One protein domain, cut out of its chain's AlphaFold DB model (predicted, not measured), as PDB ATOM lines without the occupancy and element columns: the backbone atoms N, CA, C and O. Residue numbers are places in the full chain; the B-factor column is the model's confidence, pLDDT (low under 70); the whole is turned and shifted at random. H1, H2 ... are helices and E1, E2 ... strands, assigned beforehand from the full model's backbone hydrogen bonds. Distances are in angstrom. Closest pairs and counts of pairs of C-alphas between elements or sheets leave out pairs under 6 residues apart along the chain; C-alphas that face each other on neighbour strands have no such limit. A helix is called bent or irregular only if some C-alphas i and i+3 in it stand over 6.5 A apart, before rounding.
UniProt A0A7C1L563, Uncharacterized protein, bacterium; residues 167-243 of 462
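What this domain is: This is residues 167 to 243 of the 462 residues of an uncharacterized protein of bacterium (UniProt A0A7C1L563). Picture one strongly twisted sheet of five strands, curled like part of a barrel, with a single helix, H1, packed over one face and running along the strands E2 and E4. The long, bent strand E2 is the middle strand and lies near the centre of the whole; the E1 and E2 hairpin, with E5 beside E1, makes one part of the sheet, and the short E3 and E4 hairpin beside E2 makes the other. The printed part has 77 residues, with one named helix and five named strands in the order E1 E2 H1 E3 E4 E5; the sheet's order is E3 E4 E2 E1 E5, all antiparallel, and the class is mixed, helices and strands. The whole is compact, with a radius of gyration of the C-alphas of 12.3 A and spans of 36 by 25 by 23 A.

How they stand to each other: Begin with E2, residues 188 to 196, which bends by 57 degrees at residue 191. E1, residues 175 to 182, forms a hairpin with it at 159 degrees; look for N 178 and O 192, 2.8 A apart and within hydrogen-bond range. Next to E1 find the edge strand E5, residues 236 to 242, antiparallel at 158 degrees, with N 179 and O 240 at 2.9 A. On the other side of E2 is E4, residues 225 to 229, antiparallel at 152 degrees, with N 195 and O 226 at 2.8 A. The other edge strand, E3, residues 219 to 221, forms a hairpin with E4, with N 220 and O 227 at 2.8 A. H1, residues 202 to 211, is on the sheet at a height of 9.6 A, over E2 and only just over E4, where 3 of its C-alphas fall. On the local plane it stands at 20 degrees to E2. Its closest C-alphas to E4 are Glu 202 and Ile 226, 6.8 A; every O i to N i+4 pair in H1 is within hydrogen-bond range. E2, H1 and E3 form a split strand-helix-strand unit, two strands running the same way with E4 between them, and its crossover is right-handed. E3 and E5 are apart.

Where its parts are: Find C-alpha 188 at (28.162, -36.470, 48.729); from there E2 runs 23.1 A to C-alpha 196. E1 begins at C-alpha 175, (29.213, -26.227, 34.106), and is 22.0 A long. E5 is 15.6 A long and ends at C-alpha 242, (23.456, -30.793, 39.578). H1 measures 14.2 A, E4 12.7 A and E3 6.2 A.

The domain as a whole: The two C-alphas farthest apart are those of Gly 184 and Asn 198, 37.5 A. The printed part has no cut, and its links are tight or short, with no long one. Mean pLDDT of the printed part is 79.6; residues 167 to 173 are under 70.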
ATOM      1  N   LEU A 167      30.066 -24.886  45.978       41.84
ATOM      2  CA  LEU A 167      29.821 -25.060  44.539       41.84
ATOM      3  C   LEU A 167      28.645 -24.228  44.000       41.84
ATOM      4  O   LEU A 167      28.314 -24.318  42.821       41.84
ATOM      5  N   LEU A 168      27.993 -23.434  44.851       39.38
ATOM      6  CA  LEU A 168      26.699 -22.802  44.572       39.38
ATOM      7  C   LEU A 168      26.760 -21.452  43.828       39.38
ATOM      8  O   LEU A 168      25.728 -20.796  43.720       39.38
ATOM      9  N   ILE A 169      27.912 -21.048  43.275       42.84
ATOM     10  CA  ILE A 169      28.077 -19.721  42.637       42.84
ATOM     11  C   ILE A 169      28.111 -19.773  41.088       42.84
ATOM     12  O   ILE A 169      27.951 -18.748  40.437       42.84
ATOM     13  N   PHE A 170      28.186 -20.944  40.444       41.53
ATOM     14  CA  PHE A 170      28.386 -21.035  38.978       41.53
ATOM     15  C   PHE A 170      27.104 -21.224  38.154       41.53
ATOM     16  O   PHE A 170      27.053 -22.065  37.257       41.53
ATOM     17  N   ALA A 171      26.050 -20.466  38.474       41.88
ATOM     18  CA  ALA A 171      24.717 -20.668  37.899       41.88
ATOM     19  C   ALA A 171      24.644 -20.605  36.366       41.88
ATOM     20  O   ALA A 171      23.801 -21.261  35.757       41.88
ATOM     21  N   ASP A 172      25.537 -19.834  35.747       51.53
ATOM     22  CA  ASP A 172      25.370 -19.396  34.358       51.53
ATOM     23  C   ASP A 172      26.525 -19.803  33.422       51.53
ATOM     24  O   ASP A 172      26.525 -19.554  32.212       51.53
ATOM     25  N   GLU A 173      27.524 -20.509  33.952       64.00
ATOM     26  CA  GLU A 173      28.750 -20.798  33.204       64.00
ATOM     27  C   GLU A 173      28.640 -22.031  32.296       64.00
ATOM     28  O   GLU A 173      29.540 -22.297  31.517       64.00
ATOM     29  N   GLY A 174      27.536 -22.788  32.307       76.19
ATOM     30  CA  GLY A 174      27.428 -24.018  31.501       76.19
ATOM     31  C   GLY A 174      28.253 -25.187  32.057       76.19
ATOM     32  O   GLY A 174      28.630 -26.095  31.314       76.19
ATOM     33  N   ILE A 175      28.516 -25.171  33.366       83.81
ATOM     34  CA  ILE A 175      29.213 -26.227  34.106       83.81
ATOM     35  C   ILE A 175      28.179 -27.081  34.851       83.81
ATOM     36  O   ILE A 175      27.286 -26.569  35.521       83.81
ATOM     37  N   ARG A 176      28.292 -28.405  34.743       84.25
ATOM     38  CA  ARG A 176      27.445 -29.389  35.433       84.25
ATOM     39  C   ARG A 176      28.301 -30.337  36.255       84.25
ATOM     40  O   ARG A 176      29.345 -30.786  35.791       84.25
ATOM     41  N   PHE A 177      27.817 -30.721  37.430       86.31
ATOM     42  CA  PHE A 177      28.482 -31.701  38.286       86.31
ATOM     43  C   PHE A 177      27.636 -32.958  38.378       86.31
ATOM     44  O   PHE A 177      26.442 -32.893  38.656       86.31
ATOM     45  N   VAL A 178      28.256 -34.114  38.185       84.62
ATOM     46  CA  VAL A 178      27.674 -35.393  38.584       84.62
ATOM     47  C   VAL A 178      28.209 -35.696  39.971       84.62
ATOM     48  O   VAL A 178      29.420 -35.788  40.167       84.62
ATOM     49  N   ILE A 179      27.311 -35.820  40.937       83.25
ATOM     50  CA  ILE A 179      27.627 -36.029  42.349       83.25
ATOM     51  C   ILE A 179      26.882 -37.255  42.874       83.25
ATOM     52  O   ILE A 179      25.794 -37.581  42.401       83.25
ATOM     53  N   GLY A 180      27.430 -37.919  43.881       81.62
ATOM     54  CA  GLY A 180      26.770 -39.046  44.531       81.62
ATOM     55  C   GLY A 180      27.376 -39.366  45.882       81.62
ATOM     56  O   GLY A 180      28.378 -38.776  46.271       81.62
ATOM     57  N   ARG A 181      26.773 -40.312  46.597       85.62
ATOM     58  CA  ARG A 181      27.367 -40.855  47.824       85.62
ATOM     59  C   ARG A 181      28.235 -42.055  47.487       85.62
ATOM     60  O   ARG A 181      27.809 -42.901  46.695       85.62
ATOM     61  N   LEU A 182      29.431 -42.095  48.061       84.19
ATOM     62  CA  LEU A 182      30.305 -43.260  47.977       84.19
ATOM     63  C   LEU A 182      29.709 -44.408  48.802       84.19
ATOM     64  O   LEU A 182      29.036 -44.169  49.806       84.19
ATOM     65  N   LYS A 183      29.954 -45.648  48.374       82.75
ATOM     66  CA  LYS A 183      29.501 -46.855  49.083       82.75
ATOM     67  C   LYS A 183      29.997 -46.848  50.529       82.75
ATOM     68  O   LYS A 183      31.195 -46.955  50.779       82.75
ATOM     69  N   GLY A 184      29.069 -46.752  51.481       79.19
ATOM     70  CA  GLY A 184      29.379 -46.718  52.915       79.19
ATOM     71  C   GLY A 184      29.644 -45.325  53.498       79.19
ATOM     72  O   GLY A 184      29.945 -45.228  54.685       79.19
ATOM     73  N   GLU A 185      29.488 -44.258  52.710       75.69
ATOM     74  CA  GLU A 185      29.614 -42.872  53.170       75.69
ATOM     75  C   GLU A 185      28.267 -42.131  53.129       75.69
ATOM     76  O   GLU A 185      27.416 -42.339  52.262       75.69
ATOM     77  N   ASP A 186      28.063 -41.219  54.076       72.81
ATOM     78  CA  ASP A 186      26.885 -40.349  54.147       72.81
ATOM     79  C   ASP A 186      27.073 -39.027  53.379       72.81
ATOM     80  O   ASP A 186      26.097 -38.347  53.024       72.81
ATOM     81  N   LYS A 187      28.326 -38.686  53.067       72.81
ATOM     82  CA  LYS A 187      28.705 -37.482  52.334       72.81
ATOM     83  C   LYS A 187      28.562 -37.653  50.832       72.81
ATOM     84  O   LYS A 187      28.644 -38.738  50.266       72.81
ATOM     85  N   THR A 188      28.312 -36.527  50.179       77.50
ATOM     86  CA  THR A 188      28.162 -36.470  48.729       77.50
ATOM     87  C   THR A 188      29.445 -35.936  48.108       77.50
ATOM     88  O   THR A 188      29.923 -34.874  48.496       77.50
ATOM     89  N   THR A 189      29.959 -36.670  47.131       80.88
ATOM     90  CA  THR A 189      31.252 -36.455  46.483       80.88
ATOM     91  C   THR A 189      31.048 -36.268  44.980       80.88
ATOM     92  O   THR A 189      30.144 -36.855  44.376       80.88
ATOM     93  N   THR A 190      31.887 -35.442  44.359       85.50
ATOM     94  CA  THR A 190      31.877 -35.224  42.909       85.50
ATOM     95  C   THR A 190      32.451 -36.429  42.175       85.50
ATOM     96  O   THR A 190      33.588 -36.833  42.406       85.50
ATOM     97  N   GLN A 191      31.663 -36.983  41.259       89.00
ATOM     98  CA  GLN A 191      32.056 -38.062  40.359       89.00
ATOM     99  C   GLN A 191      32.637 -37.503  39.057       89.00
ATOM    100  O   GLN A 191      33.686 -37.966  38.608       89.00
ATOM    101  N   SER A 192      31.999 -36.498  38.453       87.75
ATOM    102  CA  SER A 192      32.518 -35.830  37.254       87.75
ATOM    103  C   SER A 192      32.059 -34.380  37.137       87.75
ATOM    104  O   SER A 192      31.048 -33.982  37.713       87.75
ATOM    105  N   VAL A 193      32.817 -33.601  36.368       89.94
ATOM    106  CA  VAL A 193      32.497 -32.220  35.988       89.94
ATOM    107  C   VAL A 193      32.345 -32.177  34.474       89.94
ATOM    108  O   VAL A 193      33.185 -32.719  33.763       89.94
ATOM    109  N   SER A 194      31.258 -31.607  33.971       89.19
ATOM    110  CA  SER A 194      30.965 -31.504  32.539       89.19
ATOM    111  C   SER A 194      30.788 -30.046  32.137       89.19
ATOM    112  O   SER A 194      30.001 -29.337  32.757       89.19
ATOM    113  N   PHE A 195      31.462 -29.633  31.072       90.12
ATOM    114  CA  PHE A 195      31.428 -28.284  30.514       90.12
ATOM    115  C   PHE A 195      30.677 -28.295  29.180       90.12
ATOM    116  O   PHE A 195      30.816 -29.242  28.401       90.12
ATOM    117  N   ASP A 196      29.864 -27.273  28.924       86.50
ATOM    118  CA  ASP A 196      29.217 -27.054  27.627       86.50
ATOM    119  C   ASP A 196      30.254 -26.621  26.583       86.50
ATOM    120  O   ASP A 196      30.904 -25.585  26.732       86.50
ATOM    121  N   LYS A 197      30.392 -27.406  25.512       84.62
ATOM    122  CA  LYS A 197      31.393 -27.185  24.461       84.62
ATOM    123  C   LYS A 197      31.141 -25.909  23.643       84.62
ATOM    124  O   LYS A 197      32.054 -25.411  22.997       84.62
ATOM    125  N   ASN A 198      29.926 -25.358  23.690       82.50
ATOM    126  CA  ASN A 198      29.615 -24.071  23.062       82.50
ATOM    127  C   ASN A 198      30.162 -22.877  23.858       82.50
ATOM    128  O   ASN A 198      30.282 -21.783  23.311       82.50
ATOM    129  N   LYS A 199      30.461 -23.074  25.147       81.38
ATOM    130  CA  LYS A 199      30.973 -22.034  26.052       81.38
ATOM    131  C   LYS A 199      32.432 -22.263  26.461       81.38
ATOM    132  O   LYS A 199      33.102 -21.301  26.820       81.38
ATOM    133  N   TRP A 200      32.909 -23.508  26.410       85.12
ATOM    134  CA  TRP A 200      34.222 -23.912  26.909       85.12
ATOM    135  C   TRP A 200      34.990 -24.743  25.889       85.12
ATOM    136  O   TRP A 200      34.468 -25.723  25.353       85.12
ATOM    137  N   ASP A 201      36.267 -24.416  25.713       87.19
ATOM    138  CA  ASP A 201      37.241 -25.332  25.128       87.19
ATOM    139  C   ASP A 201      37.919 -26.212  26.203       87.19
ATOM    140  O   ASP A 201      37.812 -25.984  27.412       87.19
ATOM    141  N   GLU A 202      38.619 -27.261  25.765       84.88
ATOM    142  CA  GLU A 202      39.264 -28.219  26.673       84.88
ATOM    143  C   GLU A 202      40.363 -27.574  27.532       84.88
ATOM    144  O   GLU A 202      40.535 -27.945  28.693       84.88
ATOM    145  N   SER A 203      41.093 -26.594  26.994       82.88
ATOM    146  CA  SER A 203      42.169 -25.899  27.706       82.88
ATOM    147  C   SER A 203      41.606 -25.018  28.823       82.88
ATOM    148  O   SER A 203      42.105 -25.045  29.950       82.88
ATOM    149  N   GLN A 204      40.531 -24.284  28.540       83.75
ATOM    150  CA  GLN A 204      39.792 -23.484  29.514       83.75
ATOM    151  C   GLN A 204      39.198 -24.364  30.615       83.75
ATOM    152  O   GLN A 204      39.351 -24.050  31.795       83.75
ATOM    153  N   ALA A 205      38.597 -25.499  30.250       85.44
ATOM    154  CA  ALA A 205      38.035 -26.441  31.213       85.44
ATOM    155  C   ALA A 205      39.118 -27.068  32.111       85.44
ATOM    156  O   ALA A 205      38.953 -27.135  33.328       85.44
ATOM    157  N   LYS A 206      40.269 -27.463  31.545       87.19
ATOM    158  CA  LYS A 206      41.420 -27.969  32.317       87.19
ATOM    159  C   LYS A 206      41.966 -26.921  33.282       87.19
ATOM    160  O   LYS A 206      42.260 -27.254  34.427       87.19
ATOM    161  N   LYS A 207      42.083 -25.666  32.837       81.31
ATOM    162  CA  LYS A 207      42.513 -24.555  33.690       81.31
ATOM    163  C   LYS A 207      41.540 -24.347  34.848       81.31
ATOM    164  O   LYS A 207      41.974 -24.358  35.993       81.31
ATOM    165  N   TRP A 208      40.241 -24.264  34.557       86.44
ATOM    166  CA  TRP A 208      39.204 -24.123  35.579       86.44
ATOM    167  C   TRP A 208      39.269 -25.262  36.603       86.44
ATOM    168  O   TRP A 208      39.242 -25.009  37.802       86.44
ATOM    169  N   LEU A 209      39.429 -26.513  36.158       82.88
ATOM    170  CA  LEU A 209      39.560 -27.659  37.064       82.88
ATOM    171  C   LEU A 209      40.789 -27.547  37.968       82.88
ATOM    172  O   LEU A 209      40.672 -27.796  39.164       82.88
ATOM    173  N   ASN A 210      41.938 -27.141  37.426       80.50
ATOM    174  CA  ASN A 210      43.157 -26.959  38.215       80.50
ATOM    175  C   ASN A 210      42.998 -25.830  39.245       80.50
ATOM    176  O   ASN A 210      43.349 -26.026  40.407       80.50
ATOM    177  N   ASP A 211      42.405 -24.698  38.848       70.00
ATOM    178  CA  ASP A 211      42.128 -23.555  39.731       70.00
ATOM    179  C   ASP A 211      41.175 -23.942  40.886       70.00
ATOM    180  O   ASP A 211      41.242 -23.371  41.973       70.00
ATOM    181  N   HIS A 212      40.335 -24.966  40.680       76.50
ATOM    182  CA  HIS A 212      39.388 -25.497  41.668       76.50
ATOM    183  C   HIS A 212      39.844 -26.812  42.327       76.50
ATOM    184  O   HIS A 212      39.040 -27.494  42.965       76.50
ATOM    185  N   ASN A 213      41.126 -27.178  42.209       79.12
ATOM    186  CA  ASN A 213      41.712 -28.389  42.803       79.12
ATOM    187  C   ASN A 213      41.031 -29.708  42.375       79.12
ATOM    188  O   ASN A 213      40.904 -30.649  43.163       79.12
ATOM    189  N   MET A 214      40.591 -29.791  41.120       81.25
ATOM    190  CA  MET A 214      39.933 -30.956  40.528       81.25
ATOM    191  C   MET A 214      40.819 -31.638  39.479       81.25
ATOM    192  O   MET A 214      41.688 -31.031  38.858       81.25
ATOM    193  N   ARG A 215      40.592 -32.936  39.262       83.19
ATOM    194  CA  ARG A 215      41.307 -33.744  38.267       83.19
ATOM    195  C   ARG A 215      40.961 -33.316  36.846       83.19
ATOM    196  O   ARG A 215      39.786 -33.164  36.516       83.19
ATOM    197  N   SER A 216      41.985 -33.212  36.004       85.88
ATOM    198  CA  SER A 216      41.906 -32.762  34.608       85.88
ATOM    199  C   SER A 216      42.550 -33.750  33.611       85.88
ATOM    200  O   SER A 216      42.697 -33.442  32.428       85.88
ATOM    201  N   ASP A 217      42.922 -34.951  34.079       76.25
ATOM    202  CA  ASP A 217      43.707 -35.965  33.361       76.25
ATOM    203  C   ASP A 217      42.893 -36.795  32.357       76.25
ATOM    204  O   ASP A 217      43.362 -37.056  31.250       76.25
ATOM    205  N   LYS A 218      41.674 -37.211  32.721       75.69
ATOM    206  CA  LYS A 218      40.805 -38.036  31.866       75.69
ATOM    207  C   LYS A 218      39.643 -37.217  31.311       75.69
ATOM    208  O   LYS A 218      38.722 -36.884  32.063       75.69
ATOM    209  N   VAL A 219      39.686 -36.937  30.009       83.75
ATOM    210  CA  VAL A 219      38.657 -36.178  29.287       83.75
ATOM    211  C   VAL A 219      37.812 -37.094  28.395       83.75
ATOM    212  O   VAL A 219      38.336 -37.825  27.560       83.75
ATOM    213  N   ASP A 220      36.495 -37.029  28.570       84.06
ATOM    214  CA  ASP A 220      35.496 -37.637  27.696       84.06
ATOM    215  C   ASP A 220      34.842 -36.509  26.881       84.06
ATOM    216  O   ASP A 220      34.047 -35.724  27.412       84.06
ATOM    217  N   VAL A 221      35.185 -36.398  25.597       82.88
ATOM    218  CA  VAL A 221      34.612 -35.384  24.699       82.88
ATOM    219  C   VAL A 221      33.459 -35.994  23.909       82.88
ATOM    220  O   VAL A 221      33.614 -37.003  23.230       82.88
ATOM    221  N   THR A 222      32.295 -35.356  23.980       81.19
ATOM    222  CA  THR A 222      31.111 -35.682  23.167       81.19
ATOM    223  C   THR A 222      30.796 -34.523  22.221       81.19
ATOM    224  O   THR A 222      31.517 -33.522  22.189       81.19
ATOM    225  N   GLU A 223      29.713 -34.635  21.448       75.12
ATOM    226  CA  GLU A 223      29.274 -33.583  20.524       75.12
ATOM    227  C   GLU A 223      29.074 -32.234  21.237       75.12
ATOM    228  O   GLU A 223      29.586 -31.222  20.770       75.12
ATOM    229  N   ASN A 224      28.456 -32.243  22.427       80.94
ATOM    230  CA  ASN A 224      28.042 -31.024  23.135       80.94
ATOM    231  C   ASN A 224      28.711 -30.815  24.502       80.94
ATOM    232  O   ASN A 224      28.461 -29.807  25.160       80.94
ATOM    233  N   THR A 225      29.523 -31.762  24.985       86.81
ATOM    234  CA  THR A 225      30.117 -31.659  26.328       86.81
ATOM    235  C   THR A 225      31.553 -32.142  26.404       86.81
ATOM    236  O   THR A 225      31.924 -33.121  25.753       86.81
ATOM    237  N   ILE A 226      32.329 -31.472  27.257       87.75
ATOM    238  CA  ILE A 226      33.667 -31.876  27.691       87.75
ATOM    239  C   ILE A 226      33.538 -32.345  29.140       87.75
ATOM    240  O   ILE A 226      33.245 -31.540  30.023       87.75
ATOM    241  N   ARG A 227      33.692 -33.644  29.407       89.69
ATOM    242  CA  ARG A 227      33.528 -34.216  30.751       89.69
ATOM    243  C   ARG A 227      34.862 -34.679  31.324       89.69
ATOM    244  O   ARG A 227      35.605 -35.390  30.663       89.69
ATOM    245  N   PHE A 228      35.110 -34.360  32.591       90.50
ATOM    246  CA  PHE A 228      36.285 -34.783  33.346       90.50
ATOM    247  C   PHE A 228      35.877 -35.633  34.544       90.50
ATOM    248  O   PHE A 228      35.136 -35.181  35.427       90.50
ATOM    249  N   ARG A 229      36.352 -36.882  34.581       88.00
ATOM    250  CA  ARG A 229      36.046 -37.815  35.675       88.00
ATOM    251  C   ARG A 229      36.941 -37.540  36.879       88.00
ATOM    252  O   ARG A 229      38.161 -37.601  36.785       88.00
ATOM    253  N   GLN A 230      36.315 -37.310  38.025       88.25
ATOM    254  CA  GLN A 230      36.990 -37.177  39.316       88.25
ATOM    255  C   GLN A 230      37.178 -38.550  39.976       88.25
ATOM    256  O   GLN A 230      38.244 -38.844  40.528       88.25
ATOM    257  N   ARG A 231      36.164 -39.416  39.859       85.12
ATOM    258  CA  ARG A 231      36.143 -40.785  40.391       85.12
ATOM    259  C   ARG A 231      35.412 -41.755  39.469       85.12
ATOM    260  O   ARG A 231      34.713 -41.340  38.537       85.12
ATOM    261  N   ASP A 232      35.607 -43.041  39.733       83.56
ATOM    262  CA  ASP A 232      34.917 -44.098  39.009       83.56
ATOM    263  C   ASP A 232      33.426 -44.116  39.400       83.56
ATOM    264  O   ASP A 232      33.118 -44.008  40.588       83.56
ATOM    265  N   PRO A 233      32.480 -44.176  38.442       85.19
ATOM    266  CA  PRO A 233      31.058 -44.333  38.747       85.19
ATOM    267  C   PRO A 233      30.736 -45.519  39.665       85.19
ATOM    268  O   PRO A 233      29.797 -45.416  40.454       85.19
ATOM    269  N   ASP A 234      31.513 -46.606  39.594       87.25
ATOM    270  CA  ASP A 234      31.253 -47.836  40.351       87.25
ATOM    271  C   ASP A 234      31.500 -47.682  41.863       87.25
ATOM    272  O   ASP A 234      31.024 -48.500  42.661       87.25
ATOM    273  N   ASP A 235      32.177 -46.605  42.274       85.69
ATOM    274  CA  ASP A 235      32.409 -46.256  43.678       85.69
ATOM    275  C   ASP A 235      31.139 -45.723  44.379       85.69
ATOM    276  O   ASP A 235      31.117 -45.581  45.606       85.69
ATOM    277  N   PHE A 236      30.076 -45.409  43.626       87.00
ATOM    278  CA  PHE A 236      28.899 -44.690  44.118       87.00
ATOM    279  C   PHE A 236      27.643 -45.567  44.198       87.00
ATOM    280  O   PHE A 236      27.396 -46.412  43.341       87.00
ATOM    281  N   ASP A 237      26.800 -45.317  45.205       81.94
ATOM    282  CA  ASP A 237      25.497 -45.991  45.352       81.94
ATOM    283  C   ASP A 237      24.430 -45.398  44.427       81.94
ATOM    284  O   ASP A 237      23.611 -46.107  43.839       81.94
ATOM    285  N   LYS A 238      24.406 -44.064  44.327       81.19
ATOM    286  CA  LYS A 238      23.495 -43.295  43.472       81.19
ATOM    287  C   LYS A 238      24.181 -42.017  43.017       81.19
ATOM    288  O   LYS A 238      24.763 -41.301  43.833       81.19
ATOM    289  N   LEU A 239      24.042 -41.710  41.731       82.69
ATOM    290  CA  LEU A 239      24.538 -40.484  41.111       82.69
ATOM    291  C   LEU A 239      23.367 -39.579  40.724       82.69
ATOM    292  O   LEU A 239      22.308 -40.050  40.312       82.69
ATOM    293  N   ARG A 240      23.570 -38.268  40.823       82.06
ATOM    294  CA  ARG A 240      22.667 -37.243  40.294       82.06
ATOM    295  C   ARG A 240      23.473 -36.119  39.660       82.06
ATOM    296  O   ARG A 240      24.577 -35.814  40.108       82.06
ATOM    297  N   THR A 241      22.899 -35.475  38.656       80.62
ATOM    298  CA  THR A 241      23.485 -34.281  38.045       80.62
ATOM    299  C   THR A 241      22.937 -33.044  38.737       80.62
ATOM    300  O   THR A 241      21.726 -32.922  38.909       80.62
ATOM    301  N   ILE A 242      23.816 -32.125  39.115       77.31
ATOM    302  CA  ILE A 242      23.456 -30.793  39.578       77.31
ATOM    303  C   ILE A 242      24.012 -29.755  38.608       77.31
ATOM    304  O   ILE A 242      25.153 -29.847  38.147       77.31
ATOM    305  N   THR A 243      23.188 -28.760  38.316       74.00
ATOM    306  CA  THR A 243      23.634 -27.504  37.727       74.00
ATOM    307  C   THR A 243      23.693 -26.516  38.885       74.00
ATOM    308  O   THR A 243      22.665 -26.317  39.542       74.00
TER     309      THR A 243